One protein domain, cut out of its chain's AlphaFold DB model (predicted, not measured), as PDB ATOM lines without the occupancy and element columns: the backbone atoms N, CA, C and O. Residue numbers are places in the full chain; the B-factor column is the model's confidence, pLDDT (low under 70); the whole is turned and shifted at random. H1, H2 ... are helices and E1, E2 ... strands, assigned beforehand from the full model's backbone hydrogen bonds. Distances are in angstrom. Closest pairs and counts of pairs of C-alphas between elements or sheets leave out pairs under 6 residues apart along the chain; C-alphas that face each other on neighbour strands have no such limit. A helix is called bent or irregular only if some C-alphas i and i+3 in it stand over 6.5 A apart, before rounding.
ATOM      1  N   SER A  21     -14.319 -41.116 -36.611       98.00
ATOM      2  CA  SER A  21     -13.925 -40.964 -35.201       98.00
ATOM      3  C   SER A  21     -13.161 -39.668 -34.886       98.00
ATOM      4  O   SER A  21     -12.861 -39.396 -33.732       98.00
ATOM      5  N   GLY A  22     -12.777 -38.889 -35.905       97.06
ATOM      6  CA  GLY A  22     -12.032 -37.640 -35.740       97.06
ATOM      7  C   GLY A  22     -12.907 -36.394 -35.615       97.06
ATOM      8  O   GLY A  22     -12.575 -35.525 -34.821       97.06
ATOM      9  N   CYS A  23     -13.973 -36.294 -36.413       97.12
ATOM     10  CA  CYS A  23     -14.886 -35.144 -36.417       97.12
ATOM     11  C   CYS A  23     -16.296 -35.479 -35.917       97.12
ATOM     12  O   CYS A  23     -17.117 -34.576 -35.826       97.12
ATOM     13  N   GLY A  24     -16.589 -36.752 -35.628       97.62
ATOM     14  CA  GLY A  24     -17.896 -37.191 -35.137       97.62
ATOM     15  C   GLY A  24     -19.019 -37.166 -36.179       97.62
ATOM     16  O   GLY A  24     -20.185 -37.224 -35.813       97.62
ATOM     17  N   GLN A  25     -18.694 -37.057 -37.469       98.06
ATOM     18  CA  GLN A  25     -19.680 -36.999 -38.556       98.06
ATOM     19  C   GLN A  25     -19.731 -38.317 -39.333       98.06
ATOM     20  O   GLN A  25     -18.686 -38.923 -39.600       98.06
ATOM     21  N   THR A  26     -20.931 -38.727 -39.745       98.00
ATOM     22  CA  THR A  26     -21.142 -39.788 -40.740       98.00
ATOM     23  C   THR A  26     -20.939 -39.203 -42.134       98.00
ATOM     24  O   THR A  26     -21.513 -38.172 -42.471       98.00
ATOM     25  N   LEU A  27     -20.044 -39.804 -42.913       97.88
ATOM     26  CA  LEU A  27     -19.612 -39.308 -44.220       97.88
ATOM     27  C   LEU A  27     -19.607 -40.457 -45.234       97.88
ATOM     28  O   LEU A  27     -19.455 -41.613 -44.829       97.88
ATOM     29  N   PRO A  28     -19.686 -40.170 -46.545       97.81
ATOM     30  CA  PRO A  28     -19.610 -41.214 -47.558       97.81
ATOM     31  C   PRO A  28     -18.260 -41.942 -47.505       97.81
ATOM     32  O   PRO A  28     -17.225 -41.337 -47.197       97.81
ATOM     33  N   ALA A  29     -18.238 -43.227 -47.864       96.81
ATOM     34  CA  ALA A  29     -17.030 -44.059 -47.880       96.81
ATOM     35  C   ALA A  29     -15.857 -43.433 -48.659       96.81
ATOM     36  O   ALA A  29     -14.695 -43.559 -48.259       96.81
ATOM     37  N   SER A  30     -16.153 -42.677 -49.721       96.31
ATOM     38  CA  SER A  30     -15.176 -41.944 -50.537       96.31
ATOM     39  C   SER A  30     -14.387 -40.878 -49.759       96.31
ATOM     40  O   SER A  30     -13.274 -40.508 -50.157       96.31
ATOM     41  N   ALA A  31     -14.903 -40.410 -48.617       97.88
ATOM     42  CA  ALA A  31     -14.236 -39.462 -47.730       97.88
ATOM     43  C   ALA A  31     -13.166 -40.112 -46.834       97.88
ATOM     44  O   ALA A  31     -12.499 -39.399 -46.082       97.88
ATOM     45  N   PHE A  32     -12.964 -41.431 -46.908       98.12
ATOM     46  CA  PHE A  32     -11.994 -42.187 -46.111       98.12
ATOM     47  C   PHE A  32     -10.886 -42.775 -46.995       98.12
ATOM     48  O   PHE A  32     -11.037 -42.912 -48.207       98.12
ATOM     49  N   TYR A  33      -9.731 -43.096 -46.406       96.94
ATOM     50  CA  TYR A  33      -8.663 -43.800 -47.125       96.94
ATOM     51  C   TYR A  33      -8.894 -45.312 -47.041       96.94
ATOM     52  O   TYR A  33      -9.105 -45.840 -45.946       96.94
ATOM     53  N   ALA A  34      -8.799 -46.018 -48.167       95.88
ATOM     54  CA  ALA A  34      -8.761 -47.477 -48.182       95.88
ATOM     55  C   ALA A  34      -7.373 -47.972 -47.744       95.88
ATOM     56  O   ALA A  34      -6.345 -47.471 -48.202       95.88
ATOM     57  N   ARG A  35      -7.327 -48.940 -46.825       95.31
ATOM     58  CA  ARG A  35      -6.083 -49.597 -46.397       95.31
ATOM     59  C   ARG A  35      -5.809 -50.825 -47.263       95.31
ATOM     60  O   ARG A  35      -6.725 -51.385 -47.852       95.31
ATOM     61  N   LYS A  36      -4.561 -51.309 -47.251       92.62
ATOM     62  CA  LYS A  36      -4.149 -52.542 -47.956       92.62
ATOM     63  C   LYS A  36      -4.971 -53.783 -47.572       92.62
ATOM     64  O   LYS A  36      -5.062 -54.710 -48.356       92.62
ATOM     65  N   SER A  37      -5.581 -53.787 -46.388       91.50
ATOM     66  CA  SER A  37      -6.481 -54.849 -45.924       91.50
ATOM     67  C   SER A  37      -7.900 -54.777 -46.507       91.50
ATOM     68  O   SER A  37      -8.773 -55.501 -46.042       91.50
ATOM     69  N   GLY A  38      -8.174 -53.844 -47.424       89.00
ATOM     70  CA  GLY A  38      -9.514 -53.573 -47.959       89.00
ATOM     71  C   GLY A  38     -10.417 -52.759 -47.022       89.00
ATOM     72  O   GLY A  38     -11.461 -52.273 -47.438       89.00
ATOM     73  N   LYS A  39     -10.021 -52.541 -45.759       94.19
ATOM     74  CA  LYS A  39     -10.815 -51.778 -44.779       94.19
ATOM     75  C   LYS A  39     -10.604 -50.263 -44.926       94.19
ATOM     76  O   LYS A  39      -9.473 -49.801 -45.081       94.19
ATOM     77  N   LEU A  40     -11.672 -49.476 -44.784       95.75
ATOM     78  CA  LEU A  40     -11.602 -48.005 -44.729       95.75
ATOM     79  C   LEU A  40     -11.002 -47.515 -43.400       95.75
ATOM     80  O   LEU A  40     -11.259 -48.104 -42.345       95.75
ATOM     81  N   SER A  41     -10.268 -46.399 -43.411       97.00
ATOM     82  CA  SER A  41      -9.769 -45.741 -42.194       97.00
ATOM     83  C   SER A  41     -10.901 -45.362 -41.228       97.00
ATOM     84  O   SER A  41     -12.051 -45.199 -41.626       97.00
ATOM     85  N   SER A  42     -10.589 -45.234 -39.934       97.69
ATOM     86  CA  SER A  42     -11.543 -44.762 -38.914       97.69
ATOM     87  C   SER A  42     -11.749 -43.244 -38.938       97.69
ATOM     88  O   SER A  42     -12.778 -42.750 -38.493       97.69
ATOM     89  N   ARG A  43     -10.781 -42.494 -39.480       98.00
ATOM     90  CA  ARG A  43     -10.833 -41.035 -39.641       98.00
ATOM     91  C   ARG A  43     -10.949 -40.670 -41.118       98.00
ATOM     92  O   ARG A  43     -10.319 -41.325 -41.953       98.00
ATOM     93  N   CYS A  44     -11.709 -39.625 -41.429       98.19
ATOM     94  CA  CYS A  44     -11.864 -39.109 -42.786       98.19
ATOM     95  C   CYS A  44     -10.573 -38.430 -43.280       98.19
ATOM     96  O   CYS A  44      -9.710 -38.035 -42.489       98.19
ATOM     97  N   LYS A  45     -10.455 -38.261 -44.601       98.12
ATOM     98  CA  LYS A  45      -9.304 -37.655 -45.284       98.12
ATOM     99  C   LYS A  45      -8.941 -36.283 -44.706       98.12
ATOM    100  O   LYS A  45      -7.766 -36.024 -44.460       98.12
ATOM    101  N   LYS A  46      -9.943 -35.447 -44.403       97.81
ATOM    102  CA  LYS A  46      -9.750 -34.113 -43.804       97.81
ATOM    103  C   LYS A  46      -9.092 -34.189 -42.422       97.81
ATOM    104  O   LYS A  46      -8.081 -33.533 -42.195       97.81
ATOM    105  N   CYS A  47      -9.608 -35.027 -41.518       97.25
ATOM    106  CA  CYS A  47      -9.028 -35.196 -40.180       97.25
ATOM    107  C   CYS A  47      -7.606 -35.766 -40.225       97.25
ATOM    108  O   CYS A  47      -6.753 -35.352 -39.442       97.25
ATOM    109  N   VAL A  48      -7.341 -36.713 -41.131       96.44
ATOM    110  CA  VAL A  48      -5.996 -37.280 -41.316       96.44
ATOM    111  C   VAL A  48      -5.029 -36.214 -41.834       96.44
ATOM    112  O   VAL A  48      -3.951 -36.059 -41.267       96.44
ATOM    113  N   SER A  49      -5.428 -35.438 -42.845       95.38
ATOM    114  CA  SER A  49      -4.633 -34.324 -43.373       95.38
ATOM    115  C   SER A  49      -4.322 -33.288 -42.288       95.38
ATOM    116  O   SER A  49      -3.153 -32.991 -42.068       95.38
ATOM    117  N   ALA A  50      -5.324 -32.835 -41.528       94.00
ATOM    118  CA  ALA A  50      -5.122 -31.878 -40.439       94.00
ATOM    119  C   ALA A  50      -4.162 -32.402 -39.355       94.00
ATOM    120  O   ALA A  50      -3.291 -31.670 -38.884       94.00
ATOM    121  N   SER A  51      -4.281 -33.684 -38.988       94.38
ATOM    122  CA  SER A  51      -3.384 -34.331 -38.023       94.38
ATOM    123  C   SER A  51      -1.950 -34.433 -38.548       94.38
ATOM    124  O   SER A  51      -1.006 -34.213 -37.792       94.38
ATOM    125  N   ASN A  52      -1.780 -34.747 -39.835       93.69
ATOM    126  CA  ASN A  52      -0.469 -34.795 -40.475       93.69
ATOM    127  C   ASN A  52       0.162 -33.401 -40.536       93.69
ATOM    128  O   ASN A  52       1.308 -33.250 -40.125       93.69
ATOM    129  N   SER A  53      -0.592 -32.372 -40.933       93.25
ATOM    130  CA  SER A  53      -0.112 -30.986 -40.943       93.25
ATOM    131  C   SER A  53       0.244 -30.483 -39.541       93.25
ATOM    132  O   SER A  53       1.224 -29.764 -39.366       93.25
ATOM    133  N   ALA A  54      -0.516 -30.858 -38.509       92.56
ATOM    134  CA  ALA A  54      -0.166 -30.542 -37.124       92.56
ATOM    135  C   ALA A  54       1.147 -31.222 -36.701       92.56
ATOM    136  O   ALA A  54       2.020 -30.564 -36.137       92.56
ATOM    137  N   ARG A  55       1.319 -32.508 -37.033       93.75
ATOM    138  CA  ARG A  55       2.554 -33.257 -36.764       93.75
ATOM    139  C   ARG A  55       3.758 -32.658 -37.488       93.75
ATOM    140  O   ARG A  55       4.809 -32.512 -36.877       93.75
ATOM    141  N   GLU A  56       3.615 -32.296 -38.757       94.25
ATOM    142  CA  GLU A  56       4.682 -31.688 -39.556       94.25
ATOM    143  C   GLU A  56       5.099 -30.319 -39.000       94.25
ATOM    144  O   GLU A  56       6.293 -30.042 -38.855       94.25
ATOM    145  N   ARG A  57       4.126 -29.494 -38.588       95.00
ATOM    146  CA  ARG A  57       4.398 -28.230 -37.888       95.00
ATOM    147  C   ARG A  57       5.131 -28.459 -36.570       95.00
ATOM    148  O   ARG A  57       6.125 -27.786 -36.323       95.00
ATOM    149  N   ALA A  58       4.698 -29.428 -35.761       94.00
ATOM    150  CA  ALA A  58       5.362 -29.764 -34.502       94.00
ATOM    151  C   ALA A  58       6.798 -30.272 -34.720       94.00
ATOM    152  O   ALA A  58       7.715 -29.843 -34.026       94.00
ATOM    153  N   GLN A  59       7.025 -31.125 -35.723       94.06
ATOM    154  CA  GLN A  59       8.365 -31.606 -36.077       94.06
ATOM    155  C   GLN A  59       9.269 -30.478 -36.582       94.06
ATOM    156  O   GLN A  59      10.443 -30.422 -36.223       94.06
ATOM    157  N   THR A  60       8.733 -29.562 -37.385       93.94
ATOM    158  CA  THR A  60       9.474 -28.389 -37.866       93.94
ATOM    159  C   THR A  60       9.814 -27.445 -36.717       93.94
ATOM    160  O   THR A  60      10.947 -26.974 -36.631       93.94
ATOM    161  N   ALA A  61       8.871 -27.208 -35.801       94.69
ATOM    162  CA  ALA A  61       9.106 -26.425 -34.594       94.69
ATOM    163  C   ALA A  61      10.194 -27.063 -33.717       94.69
ATOM    164  O   ALA A  61      11.128 -26.371 -33.331       94.69
ATOM    165  N   ALA A  62      10.140 -28.381 -33.496       92.31
ATOM    166  CA  ALA A  62      11.158 -29.110 -32.739       92.31
ATOM    167  C   ALA A  62      12.550 -29.020 -33.392       92.31
ATOM    168  O   ALA A  62      13.517 -28.687 -32.718       92.31
ATOM    169  N   ARG A  63      12.654 -29.220 -34.715       92.31
ATOM    170  CA  ARG A  63      13.921 -29.056 -35.457       92.31
ATOM    171  C   ARG A  63      14.459 -27.627 -35.406       92.31
ATOM    172  O   ARG A  63      15.665 -27.429 -35.405       92.31
ATOM    173  N   ASN A  64      13.579 -26.629 -35.407       91.88
ATOM    174  CA  ASN A  64      13.978 -25.226 -35.307       91.88
ATOM    175  C   ASN A  64      14.365 -24.816 -33.879       91.88
ATOM    176  O   ASN A  64      15.109 -23.851 -33.730       91.88
ATOM    177  N   ALA A  65      13.856 -25.519 -32.866       94.75
ATOM    178  CA  ALA A  65      14.202 -25.315 -31.463       94.75
ATOM    179  C   ALA A  65      15.503 -26.028 -31.057       94.75
ATOM    180  O   ALA A  65      16.036 -25.744 -29.988       94.75
ATOM    181  N   ASP A  66      16.018 -26.931 -31.897       96.44
ATOM    182  CA  ASP A  66      17.276 -27.632 -31.661       96.44
ATOM    183  C   ASP A  66      18.456 -26.632 -31.565       96.44
ATOM    184  O   ASP A  66      18.750 -25.921 -32.540       96.44
TER     185      ASP A  66
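Overview. This is residues 21 to 66 of the 273 residues of an uncharacterized protein of Sphingomonas sp. WG (UniProt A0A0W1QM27). A small head with one long helix sticking out of it as an arm: the head is made of the hairpin E2 and E3 with the stretch around E1, and H1 follows straight on from E3. Residues 52 to 66, of which 52 to 65 belong to H1, stand free at one end, and so do residues 34 to 39 round the hairpin's turn. The printed part has 46 residues, with three named strands and then one named helix along the chain, E1 E2 E3 H1; the sheet has the order E2 - E3, antiparallel, and the class is mixed, helices and strands. The whole is only just loose, close to extended, with a radius of gyration of the C-alphas of 13.9 A, and it spans 41 by 24 by 13 A, only just flat.

Along the chain. E2 is residues 32 to 34 and E3 is residues 40 to 44, the longest strand by residues, 9.1 A long from first to last C-alpha. H1, residues 45 to 65, is 29.9 A long and not bent; it begins at C-alpha 45 (-9.304, -37.655, -45.284) and ends at C-alpha 65 (14.202, -25.315, -31.463). E1 is residues 26 to 28, with C-alpha 26 at (-21.142, -39.788, -40.740).

Arrangement. E2 and E3 form a hairpin, antiparallel at 153 degrees between their directions. N 41 and O 33 are within hydrogen-bond range, 2.8 A. The closest C-alphas of E2 and H1 are those of Phe 32 and Lys 45, 5.3 A apart. In H1 every O i to N i+4 pair is within hydrogen-bond range. E1 pairs with no named strand; its closest C-alpha to E3 is that of Leu 27, 7.9 A from that of Cys 44. E1 and E2 meet only through their link, and E1 and H1 are apart.

Size, cuts and confidence. The two C-alphas farthest apart are those of Pro 28 and Asp 66, 42.4 A. The printed part has no cut, and the three links are tight. The mean pLDDT of the printed part is 95.5, and no printed residue is under 70.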